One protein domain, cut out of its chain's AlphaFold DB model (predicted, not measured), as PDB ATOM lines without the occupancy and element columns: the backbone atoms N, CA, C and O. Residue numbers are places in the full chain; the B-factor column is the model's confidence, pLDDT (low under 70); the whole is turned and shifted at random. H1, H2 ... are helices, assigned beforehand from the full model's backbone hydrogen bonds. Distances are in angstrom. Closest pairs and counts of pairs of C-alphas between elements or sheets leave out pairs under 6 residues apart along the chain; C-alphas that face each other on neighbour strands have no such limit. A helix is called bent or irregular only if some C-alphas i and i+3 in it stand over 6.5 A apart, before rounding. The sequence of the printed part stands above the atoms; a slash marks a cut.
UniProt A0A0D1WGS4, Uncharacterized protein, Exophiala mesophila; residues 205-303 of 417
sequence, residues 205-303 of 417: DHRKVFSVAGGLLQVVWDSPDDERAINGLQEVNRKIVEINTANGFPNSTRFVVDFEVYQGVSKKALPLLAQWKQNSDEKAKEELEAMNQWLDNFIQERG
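AT A GLANCE: This is residues 205 to 303 of the 417 residues of an uncharacterized protein of Exophiala mesophila (UniProt A0A0D1WGS4). Two helical hairpins, H1 with H2 and H3 with H4, are set one after the other along an elongated shape, and the last residues of H1 pack on H3. The link from H2 folds back to the beginning of H3, while H4 lies away from H1 and H2, meeting H3 with residues 282 to 291 alone. The printed part has 99 residues with four named helices, in the order H1, H2, H3, H4, and no named strand; the class is all helix. It is only just loose, close to compact, with a radius of gyration of the C-alphas of 15.3 A, and the C-alphas span 50 by 27 by 18 A.

IN THESE COORDINATES: H1 is residues 205 to 222, 26.6 A from first to last C-alpha, and begins with C-alpha 205 at (-34.901, -66.241, 79.973). It has a kink of 32 degrees near residue 212. H2 is residues 227 to 246, 28.7 A long. H3 is residues 259 to 279, 29.6 A long, and begins with C-alpha 259 at (-44.929, -81.768, 86.320). H3 has a kink of 36 degrees near residue 268 and is neither bent nor irregular, but only just: C-alphas 268 and 271 are 6.5 A apart. H4 is residues 282 to 302, 29.8 A long, and ends with C-alpha 302 at (-43.643, -78.980, 74.609).

HOW THE PARTS SIT: H1 and H2 form a helical hairpin and touch at a shallow tilt of 21 degrees, opposite ways; their closest C-alphas, of Leu 216 and Ala 229, are 5.1 A apart. H1 touches H3 with residues 217 to 222 alone, at a steep tilt of 47 degrees, the same way; the closest C-alphas, of Trp 221 and Ser 266, are 5.1 A apart. H2 and H3 are close but not clearly touching, with the C-alphas of Leu 233 and Phe 259 closest at 7.0 A. H3 and H4 form a second helical hairpin and touch at a shallow tilt of 24 degrees, opposite ways; their closest C-alphas, of Leu 272 and Ala 284, are 5.1 A apart. H4 is apart from H1 and from H2. In H2 and H4 every O i to N i+4 pair is within hydrogen-bond range; in H1 it is 11 of 14 and in H3 15 of 17.

THE WHOLE: The two C-alphas farthest apart are those of Gly 248 and Asn 279, 50.8 A. The links H1 to H2 and H3 to H4 are tight, with 4 and 2 residues; the link H2 to H3, residues 247 to 258, is long. The printed part has no cut. The mean pLDDT of the printed part is 87.1, and no printed residue is under 70.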
ATOM      1  N   ASP A 205     -34.213 -66.323  78.685       81.88
ATOM      2  CA  ASP A 205     -34.901 -66.241  79.973       81.88
ATOM      3  C   ASP A 205     -35.637 -67.542  80.303       81.88
ATOM      4  O   ASP A 205     -35.547 -68.012  81.440       81.88
ATOM      5  N   HIS A 206     -36.220 -68.211  79.301       86.06
ATOM      6  CA  HIS A 206     -36.725 -69.576  79.464       86.06
ATOM      7  C   HIS A 206     -35.604 -70.524  79.902       86.06
ATOM      8  O   HIS A 206     -35.761 -71.254  80.878       86.06
ATOM      9  N   ARG A 207     -34.432 -70.467  79.247       86.19
ATOM     10  CA  ARG A 207     -33.281 -71.327  79.582       86.19
ATOM     11  C   ARG A 207     -32.832 -71.174  81.039       86.19
ATOM     12  O   ARG A 207     -32.524 -72.170  81.693       86.19
ATOM     13  N   LYS A 208     -32.819 -69.947  81.575       84.19
ATOM     14  CA  LYS A 208     -32.477 -69.695  82.989       84.19
ATOM     15  C   LYS A 208     -33.486 -70.335  83.938       84.19
ATOM     16  O   LYS A 208     -33.086 -70.968  84.915       84.19
ATOM     17  N   VAL A 209     -34.778 -70.183  83.652       86.12
ATOM     18  CA  VAL A 209     -35.849 -70.764  84.472       86.12
ATOM     19  C   VAL A 209     -35.837 -72.295  84.378       86.12
ATOM     20  O   VAL A 209     -35.981 -72.979  85.390       86.12
ATOM     21  N   PHE A 210     -35.531 -72.841  83.203       87.62
ATOM     22  CA  PHE A 210     -35.420 -74.281  82.970       87.62
ATOM     23  C   PHE A 210     -34.264 -74.927  83.727       87.62
ATOM     24  O   PHE A 210     -34.395 -76.060  84.177       87.62
ATOM     25  N   SER A 211     -33.155 -74.216  83.948       86.06
ATOM     26  CA  SER A 211     -32.083 -74.734  84.806       86.06
ATOM     27  C   SER A 211     -32.557 -74.980  86.242       86.06
ATOM     28  O   SER A 211     -32.079 -75.913  86.885       86.06
ATOM     29  N   VAL A 212     -33.477 -74.153  86.753       86.06
ATOM     30  CA  VAL A 212     -34.088 -74.352  88.076       86.06
ATOM     31  C   VAL A 212     -35.101 -75.490  88.015       86.06
ATOM     32  O   VAL A 212     -35.080 -76.369  88.877       86.06
ATOM     33  N   ALA A 213     -35.934 -75.507  86.970       88.94
ATOM     34  CA  ALA A 213     -36.913 -76.561  86.739       88.94
ATOM     35  C   ALA A 213     -36.262 -77.946  86.682       88.94
ATOM     36  O   ALA A 213     -36.725 -78.844  87.369       88.94
ATOM     37  N   GLY A 214     -35.149 -78.111  85.961       89.31
ATOM     38  CA  GLY A 214     -34.456 -79.396  85.841       89.31
ATOM     39  C   GLY A 214     -33.982 -79.949  87.189       89.31
ATOM     40  O   GLY A 214     -34.121 -81.139  87.454       89.31
ATOM     41  N   GLY A 215     -33.500 -79.086  88.090       87.94
ATOM     42  CA  GLY A 215     -33.120 -79.498  89.443       87.94
ATOM     43  C   GLY A 215     -34.311 -79.960  90.289       87.94
ATOM     44  O   GLY A 215     -34.194 -80.931  91.031       87.94
ATOM     45  N   LEU A 216     -35.459 -79.290  90.168       88.00
ATOM     46  CA  LEU A 216     -36.694 -79.673  90.862       88.00
ATOM     47  C   LEU A 216     -37.320 -80.930  90.250       88.00
ATOM     48  O   LEU A 216     -37.789 -81.802  90.974       88.00
ATOM     49  N   LEU A 217     -37.263 -81.057  88.927       91.06
ATOM     50  CA  LEU A 217     -37.752 -82.213  88.193       91.06
ATOM     51  C   LEU A 217     -36.966 -83.471  88.551       91.06
ATOM     52  O   LEU A 217     -37.558 -84.532  88.697       91.06
ATOM     53  N   GLN A 218     -35.657 -83.347  88.787       89.31
ATOM     54  CA  GLN A 218     -34.849 -84.443  89.319       89.31
ATOM     55  C   GLN A 218     -35.368 -84.926  90.682       89.31
ATOM     56  O   GLN A 218     -35.410 -86.126  90.937       89.31
ATOM     57  N   VAL A 219     -35.806 -84.008  91.551       89.81
ATOM     58  CA  VAL A 219     -36.407 -84.380  92.840       89.81
ATOM     59  C   VAL A 219     -37.746 -85.086  92.628       89.81
ATOM     60  O   VAL A 219     -37.984 -86.093  93.281       89.81
ATOM     61  N   VAL A 220     -38.580 -84.631  91.687       89.75
ATOM     62  CA  VAL A 220     -39.843 -85.310  91.325       89.75
ATOM     63  C   VAL A 220     -39.591 -86.696  90.711       89.75
ATOM     64  O   VAL A 220     -40.340 -87.642  90.961       89.75
ATOM     65  N   TRP A 221     -38.507 -86.866  89.956       89.75
ATOM     66  CA  TRP A 221     -38.093 -88.172  89.446       89.75
ATOM     67  C   TRP A 221     -37.736 -89.156  90.559       89.75
ATOM     68  O   TRP A 221     -38.130 -90.316  90.504       89.75
ATOM     69  N   ASP A 222     -37.018 -88.699  91.582       87.81
ATOM     70  CA  ASP A 222     -36.621 -89.554  92.703       87.81
ATOM     71  C   ASP A 222     -37.729 -89.695  93.764       87.81
ATOM     72  O   ASP A 222     -37.761 -90.654  94.537       87.81
ATOM     73  N   SER A 223     -38.616 -88.708  93.863       89.31
ATOM     74  CA  SER A 223     -39.651 -88.570  94.890       89.31
ATOM     75  C   SER A 223     -40.860 -87.828  94.303       89.31
ATOM     76  O   SER A 223     -40.986 -86.614  94.476       89.31
ATOM     77  N   PRO A 224     -41.770 -88.541  93.610       88.31
ATOM     78  CA  PRO A 224     -42.845 -87.919  92.834       88.31
ATOM     79  C   PRO A 224     -43.839 -87.124  93.680       88.31
ATOM     80  O   PRO A 224     -44.471 -86.207  93.172       88.31
ATOM     81  N   ASP A 225     -43.948 -87.430  94.969       87.88
ATOM     82  CA  ASP A 225     -44.858 -86.751  95.895       87.88
ATOM     83  C   ASP A 225     -44.144 -85.688  96.765       87.88
ATOM     84  O   ASP A 225     -44.671 -85.275  97.797       87.88
ATOM     85  N   ASP A 226     -42.932 -85.240  96.396       89.12
ATOM     86  CA  ASP A 226     -42.238 -84.169  97.128       89.12
ATOM     87  C   ASP A 226     -42.934 -82.812  96.914       89.12
ATOM     88  O   ASP A 226     -42.739 -82.123  95.911       89.12
ATOM     89  N   GLU A 227     -43.729 -82.401  97.904       84.00
ATOM     90  CA  GLU A 227     -44.485 -81.142  97.892       84.00
ATOM     91  C   GLU A 227     -43.607 -79.904  97.668       84.00
ATOM     92  O   GLU A 227     -44.057 -78.916  97.089       84.00
ATOM     93  N   ARG A 228     -42.343 -79.911  98.113       84.12
ATOM     94  CA  ARG A 228     -41.456 -78.752  97.930       84.12
ATOM     95  C   ARG A 228     -41.003 -78.645  96.483       84.12
ATOM     96  O   ARG A 228     -40.922 -77.532  95.965       84.12
ATOM     97  N   ALA A 229     -40.714 -79.777  95.847       86.50
ATOM     98  CA  ALA A 229     -40.376 -79.830  94.436       86.50
ATOM     99  C   ALA A 229     -41.570 -79.418  93.566       86.50
ATOM    100  O   ALA A 229     -41.404 -78.585  92.676       86.50
ATOM    101  N   ILE A 230     -42.771 -79.911  93.888       85.50
ATOM    102  CA  ILE A 230     -44.023 -79.571  93.193       85.50
ATOM    103  C   ILE A 230     -44.318 -78.071  93.299       85.50
ATOM    104  O   ILE A 230     -44.444 -77.398  92.277       85.50
ATOM    105  N   ASN A 231     -44.327 -77.516  94.515       82.19
ATOM    106  CA  ASN A 231     -44.548 -76.081  94.728       82.19
ATOM    107  C   ASN A 231     -43.477 -75.230  94.019       82.19
ATOM    108  O   ASN A 231     -43.767 -74.165  93.473       82.19
ATOM    109  N   GLY A 232     -42.227 -75.706  93.994       81.19
ATOM    110  CA  GLY A 232     -41.150 -75.063  93.246       81.19
ATOM    111  C   GLY A 232     -41.395 -75.057  91.733       81.19
ATOM    112  O   GLY A 232     -41.133 -74.047  91.082       81.19
ATOM    113  N   LEU A 233     -41.899 -76.158  91.169       89.25
ATOM    114  CA  LEU A 233     -42.220 -76.270  89.742       89.25
ATOM    115  C   LEU A 233     -43.423 -75.404  89.362       89.25
ATOM    116  O   LEU A 233     -43.385 -74.755  88.322       89.25
ATOM    117  N   GLN A 234     -44.435 -75.302  90.225       88.31
ATOM    118  CA  GLN A 234     -45.553 -74.369  90.039       88.31
ATOM    119  C   GLN A 234     -45.077 -72.908  89.989       88.31
ATOM    120  O   GLN A 234     -45.467 -72.146  89.106       88.31
ATOM    121  N   GLU A 235     -44.173 -72.520  90.890       83.81
ATOM    122  CA  GLU A 235     -43.565 -71.185  90.901       83.81
ATOM    123  C   GLU A 235     -42.729 -70.913  89.636       83.81
ATOM    124  O   GLU A 235     -42.756 -69.810  89.084       83.81
ATOM    125  N   VAL A 236     -41.993 -71.917  89.153       88.75
ATOM    126  CA  VAL A 236     -41.267 -71.858  87.876       88.75
ATOM    127  C   VAL A 236     -42.244 -71.697  86.707       88.75
ATOM    128  O   VAL A 236     -42.020 -70.837  85.858       88.75
ATOM    129  N   ASN A 237     -43.345 -72.449  86.683       91.56
ATOM    130  CA  ASN A 237     -44.375 -72.341  85.651       91.56
ATOM    131  C   ASN A 237     -45.012 -70.960  85.610       91.56
ATOM    132  O   ASN A 237     -45.174 -70.416  84.521       91.56
ATOM    133  N   ARG A 238     -45.281 -70.340  86.767       85.50
ATOM    134  CA  ARG A 238     -45.766 -68.952  86.811       85.50
ATOM    135  C   ARG A 238     -44.809 -68.002  86.085       85.50
ATOM    136  O   ARG A 238     -45.242 -67.213  85.253       85.50
ATOM    137  N   LYS A 239     -43.501 -68.134  86.328       87.31
ATOM    138  CA  LYS A 239     -42.476 -67.329  85.637       87.31
ATOM    139  C   LYS A 239     -42.405 -67.626  84.145       87.31
ATOM    140  O   LYS A 239     -42.185 -66.712  83.361       87.31
ATOM    141  N   ILE A 240     -42.582 -68.881  83.739       88.75
ATOM    142  CA  ILE A 240     -42.628 -69.243  82.316       88.75
ATOM    143  C   ILE A 240     -43.832 -68.583  81.645       88.75
ATOM    144  O   ILE A 240     -43.665 -67.991  80.590       88.75
ATOM    145  N   VAL A 241     -45.009 -68.589  82.272       88.50
ATOM    146  CA  VAL A 241     -46.201 -67.904  81.743       88.50
ATOM    147  C   VAL A 241     -45.978 -66.391  81.624       88.50
ATOM    148  O   VAL A 241     -46.341 -65.791  80.609       88.50
ATOM    149  N   GLU A 242     -45.324 -65.764  82.607       87.12
ATOM    150  CA  GLU A 242     -44.926 -64.349  82.530       87.12
ATOM    151  C   GLU A 242     -43.981 -64.089  81.341       87.12
ATOM    152  O   GLU A 242     -44.177 -63.134  80.586       87.12
ATOM    153  N   ILE A 243     -42.993 -64.965  81.125       86.50
ATOM    154  CA  ILE A 243     -42.068 -64.883  79.986       86.50
ATOM    155  C   ILE A 243     -42.816 -65.112  78.660       86.50
ATOM    156  O   ILE A 243     -42.589 -64.373  77.703       86.50
ATOM    157  N   ASN A 244     -43.724 -66.086  78.590       85.62
ATOM    158  CA  ASN A 244     -44.546 -66.371  77.412       85.62
ATOM    159  C   ASN A 244     -45.394 -65.149  77.033       85.62
ATOM    160  O   ASN A 244     -45.430 -64.732  75.874       85.62
ATOM    161  N   THR A 245     -46.009 -64.521  78.035       87.00
ATOM    162  CA  THR A 245     -46.791 -63.289  77.886       87.00
ATOM    163  C   THR A 245     -45.922 -62.140  77.376       87.00
ATOM    164  O   THR A 245     -46.285 -61.481  76.404       87.00
ATOM    165  N   ALA A 246     -44.745 -61.930  77.975       85.00
ATOM    166  CA  ALA A 246     -43.816 -60.872  77.577       85.00
ATOM    167  C   ALA A 246     -43.272 -61.044  76.148       85.00
ATOM    168  O   ALA A 246     -42.956 -60.056  75.490       85.00
ATOM    169  N   ASN A 247     -43.188 -62.284  75.655       82.44
ATOM    170  CA  ASN A 247     -42.748 -62.594  74.296       82.44
ATOM    171  C   ASN A 247     -43.906 -62.683  73.278       82.44
ATOM    172  O   ASN A 247     -43.678 -63.078  72.136       82.44
ATOM    173  N   GLY A 248     -45.132 -62.311  73.663       80.38
ATOM    174  CA  GLY A 248     -46.271 -62.199  72.746       80.38
ATOM    175  C   GLY A 248     -47.061 -63.490  72.515       80.38
ATOM    176  O   GLY A 248     -47.819 -63.566  71.554       80.38
ATOM    177  N   PHE A 249     -46.921 -64.498  73.381       84.50
ATOM    178  CA  PHE A 249     -47.674 -65.756  73.297       84.50
ATOM    179  C   PHE A 249     -48.315 -66.159  74.643       84.50
ATOM    180  O   PHE A 249     -48.026 -67.231  75.179       84.50
ATOM    181  N   PRO A 250     -49.231 -65.335  75.193       76.19
ATOM    182  CA  PRO A 250     -49.794 -65.507  76.541       76.19
ATOM    183  C   PRO A 250     -50.568 -66.817  76.746       76.19
ATOM    184  O   PRO A 250     -50.582 -67.351  77.848       76.19
ATOM    185  N   ASN A 251     -51.161 -67.364  75.682       76.88
ATOM    186  CA  ASN A 251     -51.959 -68.593  75.743       76.88
ATOM    187  C   ASN A 251     -51.142 -69.854  75.413       76.88
ATOM    188  O   ASN A 251     -51.702 -70.939  75.265       76.88
ATOM    189  N   SER A 252     -49.825 -69.731  75.221       79.12
ATOM    190  CA  SER A 252     -49.004 -70.893  74.900       79.12
ATOM    191  C   SER A 252     -48.727 -71.720  76.147       79.12
ATOM    192  O   SER A 252     -48.117 -71.242  77.102       79.12
ATOM    193  N   THR A 253     -49.092 -72.997  76.084       80.31
ATOM    194  CA  THR A 253     -48.652 -74.025  77.038       80.31
ATOM    195  C   THR A 253     -47.253 -74.550  76.716       80.31
ATOM    196  O   THR A 253     -46.712 -75.377  77.448       80.31
ATOM    197  N   ARG A 254     -46.634 -74.076  75.623       81.94
ATOM    198  CA  ARG A 254     -45.246 -74.399  75.295       81.94
ATOM    199  C   ARG A 254     -44.347 -73.870  76.409       81.94
ATOM    200  O   ARG A 254     -44.597 -72.806  76.976       81.94
ATOM    201  N   PHE A 255     -43.314 -74.637  76.723       85.75
ATOM    202  CA  PHE A 255     -42.361 -74.399  77.805       85.75
ATOM    203  C   PHE A 255     -42.897 -74.546  79.235       85.75
ATOM    204  O   PHE A 255     -42.088 -74.757  80.134       85.75
ATOM    205  N   VAL A 256     -44.209 -74.465  79.471       90.31
ATOM    206  CA  VAL A 256     -44.794 -74.649  80.809       90.31
ATOM    207  C   VAL A 256     -44.606 -76.099  81.231       90.31
ATOM    208  O   VAL A 256     -45.096 -76.984  80.548       90.31
ATOM    209  N   VAL A 257     -43.903 -76.348  82.337       90.94
ATOM    210  CA  VAL A 257     -43.516 -77.695  82.771       90.94
ATOM    211  C   VAL A 257     -44.720 -78.458  83.312       90.94
ATOM    212  O   VAL A 257     -45.222 -78.186  84.399       90.94
ATOM    213  N   ASP A 258     -45.134 -79.476  82.576       90.06
ATOM    214  CA  ASP A 258     -46.189 -80.406  82.969       90.06
ATOM    215  C   ASP A 258     -45.675 -81.415  84.013       90.06
ATOM    216  O   ASP A 258     -45.314 -82.555  83.710       90.06
ATOM    217  N   PHE A 259     -45.528 -80.959  85.258       88.56
ATOM    218  CA  PHE A 259     -44.929 -81.768  86.320       88.56
ATOM    219  C   PHE A 259     -45.790 -82.981  86.699       88.56
ATOM    220  O   PHE A 259     -45.236 -83.967  87.176       88.56
ATOM    221  N   GLU A 260     -47.103 -82.955  86.457       87.31
ATOM    222  CA  GLU A 260     -48.008 -84.084  86.713       87.31
ATOM    223  C   GLU A 260     -47.717 -85.261  85.780       87.31
ATOM    224  O   GLU A 260     -47.661 -86.413  86.224       87.31
ATOM    225  N   VAL A 261     -47.431 -84.978  84.504       89.81
ATOM    226  CA  VAL A 261     -46.920 -85.989  83.573       89.81
ATOM    227  C   VAL A 261     -45.644 -86.616  84.128       89.81
ATOM    228  O   VAL A 261     -45.551 -87.840  84.233       89.81
ATOM    229  N   TYR A 262     -44.679 -85.801  84.558       88.69
ATOM    230  CA  TYR A 262     -43.425 -86.311  85.116       88.69
ATOM    231  C   TYR A 262     -43.622 -87.091  86.423       88.69
ATOM    232  O   TYR A 262     -42.955 -88.104  86.626       88.69
ATOM    233  N   GLN A 263     -44.574 -86.709  87.277       88.44
ATOM    234  CA  GLN A 263     -44.968 -87.499  88.448       88.44
ATOM    235  C   GLN A 263     -45.530 -88.863  88.054       88.44
ATOM    236  O   GLN A 263     -45.144 -89.880  88.633       88.44
ATOM    237  N   GLY A 264     -46.442 -88.896  87.079       87.69
ATOM    238  CA  GLY A 264     -47.054 -90.126  86.586       87.69
ATOM    239  C   GLY A 264     -46.013 -91.075  86.001       87.69
ATOM    240  O   GLY A 264     -45.980 -92.258  86.356       87.69
ATOM    241  N   VAL A 265     -45.108 -90.549  85.170       89.38
ATOM    242  CA  VAL A 265     -44.018 -91.351  84.609       89.38
ATOM    243  C   VAL A 265     -43.055 -91.800  85.707       89.38
ATOM    244  O   VAL A 265     -42.692 -92.971  85.732       89.38
ATOM    245  N   SER A 266     -42.706 -90.938  86.665       89.94
ATOM    246  CA  SER A 266     -41.849 -91.277  87.813       89.94
ATOM    247  C   SER A 266     -42.413 -92.432  88.643       89.94
ATOM    248  O   SER A 266     -41.738 -93.447  88.842       89.94
ATOM    249  N   LYS A 267     -43.695 -92.360  89.025       90.69
ATOM    250  CA  LYS A 267     -44.386 -93.423  89.777       90.69
ATOM    251  C   LYS A 267     -44.346 -94.771  89.059       90.69
ATOM    252  O   LYS A 267     -44.214 -95.806  89.712       90.69
ATOM    253  N   LYS A 268     -44.430 -94.768  87.725       90.19
ATOM    254  CA  LYS A 268     -44.355 -95.984  86.908       90.19
ATOM    255  C   LYS A 268     -42.914 -96.461  86.682       90.19
ATOM    256  O   LYS A 268     -42.657 -97.661  86.721       90.19
ATOM    257  N   ALA A 269     -41.974 -95.544  86.477       90.81
ATOM    258  CA  ALA A 269     -40.587 -95.851  86.143       90.81
ATOM    259  C   ALA A 269     -39.772 -96.337  87.346       90.81
ATOM    260  O   ALA A 269     -38.953 -97.238  87.188       90.81
ATOM    261  N   LEU A 270     -39.998 -95.803  88.550       92.00
ATOM    262  CA  LEU A 270     -39.262 -96.189  89.761       92.00
ATOM    263  C   LEU A 270     -39.256 -97.706  90.051       92.00
ATOM    264  O   LEU A 270     -38.166 -98.258  90.241       92.00
ATOM    265  N   PRO A 271     -40.402 -98.422  90.067       91.06
ATOM    266  CA  PRO A 271     -40.393 -99.869  90.286       91.06
ATOM    267  C   PRO A 271     -39.705-100.632  89.144       91.06
ATOM    268  O   PRO A 271     -38.981-101.590  89.411       91.06
ATOM    269  N   LEU A 272     -39.862-100.188  87.893       89.88
ATOM    270  CA  LEU A 272     -39.215-100.803  86.729       89.88
ATOM    271  C   LEU A 272     -37.691-100.611  86.762       89.88
ATOM    272  O   LEU A 272     -36.936-101.552  86.528       89.88
ATOM    273  N   LEU A 273     -37.217 -99.426  87.155       89.88
ATOM    274  CA  LEU A 273     -35.796 -99.149  87.372       89.88
ATOM    275  C   LEU A 273     -35.217-100.019  88.489       89.88
ATOM    276  O   LEU A 273     -34.077-100.471  88.379       89.88
ATOM    277  N   ALA A 274     -35.975-100.262  89.561       88.81
ATOM    278  CA  ALA A 274     -35.555-101.164  90.630       88.81
ATOM    279  C   ALA A 274     -35.448-102.618  90.133       88.81
ATOM    280  O   ALA A 274     -34.435-103.271  90.393       88.81
ATOM    281  N   GLN A 275     -36.433-103.099  89.364       87.94
ATOM    282  CA  GLN A 275     -36.420-104.436  88.751       87.94
ATOM    283  C   GLN A 275     -35.244-104.613  87.787       87.94
ATOM    284  O   GLN A 275     -34.516-105.604  87.872       87.94
ATOM    285  N   TRP A 276     -35.002-103.620  86.931       89.31
ATOM    286  CA  TRP A 276     -33.873-103.606  86.010       89.31
ATOM    287  C   TRP A 276     -32.529-103.640  86.748       89.31
ATOM    288  O   TRP A 276     -31.692-104.501  86.482       89.31
ATOM    289  N   LYS A 277     -32.339-102.764  87.745       87.12
ATOM    290  CA  LYS A 277     -31.100-102.708  88.539       87.12
ATOM    291  C   LYS A 277     -30.834-103.999  89.319       87.12
ATOM    292  O   LYS A 277     -29.672-104.341  89.523       87.12
ATOM    293  N   GLN A 278     -31.879-104.685  89.781       85.00
ATOM    294  CA  GLN A 278     -31.740-105.875  90.621       85.00
ATOM    295  C   GLN A 278     -31.575-107.162  89.810       85.00
ATOM    296  O   GLN A 278     -30.702-107.969  90.121       85.00
ATOM    297  N   ASN A 279     -32.407-107.349  88.784       85.50
ATOM    298  CA  ASN A 279     -32.542-108.627  88.085       85.50
ATOM    299  C   ASN A 279     -32.093-108.568  86.620       85.50
ATOM    300  O   ASN A 279     -32.112-109.601  85.959       85.50
ATOM    301  N   SER A 280     -31.694-107.392  86.111       86.25
ATOM    302  CA  SER A 280     -31.486-107.165  84.672       86.25
ATOM    303  C   SER A 280     -32.687-107.647  83.849       86.25
ATOM    304  O   SER A 280     -32.535-108.320  82.835       86.25
ATOM    305  N   ASP A 281     -33.894-107.348  84.341       85.75
ATOM    306  CA  ASP A 281     -35.142-107.732  83.687       85.75
ATOM    307  C   ASP A 281     -35.308-106.959  82.370       85.75
ATOM    308  O   ASP A 281     -35.624-105.767  82.370       85.75
ATOM    309  N   GLU A 282     -35.073-107.638  81.246       87.69
ATOM    310  CA  GLU A 282     -35.191-107.042  79.911       87.69
ATOM    311  C   GLU A 282     -36.608-106.525  79.636       87.69
ATOM    312  O   GLU A 282     -36.752-105.514  78.959       87.69
ATOM    313  N   LYS A 283     -37.652-107.119  80.232       88.19
ATOM    314  CA  LYS A 283     -39.016-106.599  80.082       88.19
ATOM    315  C   LYS A 283     -39.168-105.243  80.770       88.19
ATOM    316  O   LYS A 283     -39.776-104.331  80.217       88.19
ATOM    317  N   ALA A 284     -38.586-105.085  81.960       87.00
ATOM    318  CA  ALA A 284     -38.596-103.802  82.658       87.00
ATOM    319  C   ALA A 284     -37.832-102.727  81.868       87.00
ATOM    320  O   ALA A 284     -38.256-101.573  81.819       87.00
ATOM    321  N   LYS A 285     -36.732-103.107  81.212       88.56
ATOM    322  CA  LYS A 285     -35.970-102.223  80.326       88.56
ATOM    323  C   LYS A 285     -36.752-101.841  79.067       88.56
ATOM    324  O   LYS A 285     -36.796-100.659  78.753       88.56
ATOM    325  N   GLU A 286     -37.396-102.790  78.388       88.88
ATOM    326  CA  GLU A 286     -38.255-102.510  77.226       88.88
ATOM    327  C   GLU A 286     -39.379-101.526  77.589       88.88
ATOM    328  O   GLU A 286     -39.639-100.573  76.855       88.88
ATOM    329  N   GLU A 287     -40.008-101.696  78.757       87.56
ATOM    330  CA  GLU A 287     -41.026-100.758  79.242       87.56
ATOM    331  C   GLU A 287     -40.442 -99.366  79.552       87.56
ATOM    332  O   GLU A 287     -41.075 -98.354  79.239       87.56
ATOM    333  N   LEU A 288     -39.234 -99.287  80.123       89.44
ATOM    334  CA  LEU A 288     -38.524 -98.019  80.346       89.44
ATOM    335  C   LEU A 288     -38.152 -97.320  79.030       89.44
ATOM    336  O   LEU A 288     -38.293 -96.102  78.920       89.44
ATOM    337  N   GLU A 289     -37.717 -98.074  78.021       90.06
ATOM    338  CA  GLU A 289     -37.404 -97.558  76.687       90.06
ATOM    339  C   GLU A 289     -38.660 -97.050  75.969       90.06
ATOM    340  O   GLU A 289     -38.631 -95.960  75.399       90.06
ATOM    341  N   ALA A 290     -39.783 -97.769  76.065       86.88
ATOM    342  CA  ALA A 290     -41.066 -97.321  75.526       86.88
ATOM    343  C   ALA A 290     -41.548 -96.017  76.187       86.88
ATOM    344  O   ALA A 290     -42.056 -95.124  75.508       86.88
ATOM    345  N   MET A 291     -41.348 -95.869  77.502       88.88
ATOM    346  CA  MET A 291     -41.642 -94.612  78.198       88.88
ATOM    347  C   MET A 291     -40.724 -93.471  77.744       88.88
ATOM    348  O   MET A 291     -41.208 -92.357  77.565       88.88
ATOM    349  N   ASN A 292     -39.435 -93.732  77.505       90.88
ATOM    350  CA  ASN A 292     -38.518 -92.727  76.959       90.88
ATOM    351  C   ASN A 292     -38.888 -92.303  75.531       90.88
ATOM    352  O   ASN A 292     -38.855 -91.115  75.244       90.88
ATOM    353  N   GLN A 293     -39.310 -93.232  74.667       88.69
ATOM    354  CA  GLN A 293     -39.794 -92.894  73.320       88.69
ATOM    355  C   GLN A 293     -41.028 -91.988  73.368       88.69
ATOM    356  O   GLN A 293     -41.142 -91.035  72.599       88.69
ATOM    357  N   TRP A 294     -41.953 -92.267  74.289       90.94
ATOM    358  CA  TRP A 294     -43.106 -91.401  74.507       90.94
ATOM    359  C   TRP A 294     -42.691 -90.022  75.049       90.94
ATOM    360  O   TRP A 294     -43.173 -89.004  74.553       90.94
ATOM    361  N   LEU A 295     -41.762 -89.979  76.012       88.38
ATOM    362  CA  LEU A 295     -41.220 -88.728  76.549       88.38
ATOM    363  C   LEU A 295     -40.494 -87.901  75.485       88.38
ATOM    364  O   LEU A 295     -40.602 -86.682  75.526       88.38
ATOM    365  N   ASP A 296     -39.792 -88.519  74.535       88.62
ATOM    366  CA  ASP A 296     -39.103 -87.796  73.459       88.62
ATOM    367  C   ASP A 296     -40.098 -86.997  72.598       88.62
ATOM    368  O   ASP A 296     -39.879 -85.807  72.348       88.62
ATOM    369  N   ASN A 297     -41.230 -87.606  72.220       86.06
ATOM    370  CA  ASN A 297     -42.299 -86.910  71.493       86.06
ATOM    371  C   ASN A 297     -42.888 -85.772  72.339       86.06
ATOM    372  O   ASN A 297     -42.992 -84.636  71.876       86.06
ATOM    373  N   PHE A 298     -43.181 -86.054  73.610       86.94
ATOM    374  CA  PHE A 298     -43.729 -85.069  74.541       86.94
ATOM    375  C   PHE A 298     -42.792 -83.866  74.752       86.94
ATOM    376  O   PHE A 298     -43.219 -82.711  74.714       86.94
ATOM    377  N   ILE A 299     -41.491 -84.111  74.922       88.00
ATOM    378  CA  ILE A 299     -40.448 -83.084  75.056       88.00
ATOM    379  C   ILE A 299     -40.384 -82.217  73.799       88.00
ATOM    380  O   ILE A 299     -40.299 -80.990  73.903       88.00
ATOM    381  N   GLN A 300     -40.446 -82.831  72.615       85.88
ATOM    382  CA  GLN A 300     -40.397 -82.119  71.340       85.88
ATOM    383  C   GLN A 300     -41.621 -81.213  71.140       85.88
ATOM    384  O   GLN A 300     -41.472 -80.050  70.747       85.88
ATOM    385  N   GLU A 301     -42.817 -81.718  71.439       83.81
ATOM    386  CA  GLU A 301     -44.075 -80.970  71.350       83.81
ATOM    387  C   GLU A 301     -44.085 -79.772  72.304       83.81
ATOM    388  O   GLU A 301     -44.403 -78.644  71.906       83.81
ATOM    389  N   ARG A 302     -43.658 -79.997  73.551       84.75
ATOM    390  CA  ARG A 302     -43.643 -78.980  74.609       84.75
ATOM    391  C   ARG A 302     -42.456 -78.016  74.531       84.75
ATOM    392  O   ARG A 302     -42.491 -76.959  75.163       84.75
ATOM    393  N   GLY A 303     -41.428 -78.337  73.746       84.12
ATOM    394  CA  GLY A 303     -40.209 -77.533  73.622       84.12
ATOM    395  C   GLY A 303     -39.295 -77.613  74.848       84.12
ATOM    396  O   GLY A 303     -38.638 -76.626  75.183       84.12
TER     397      GLY A 303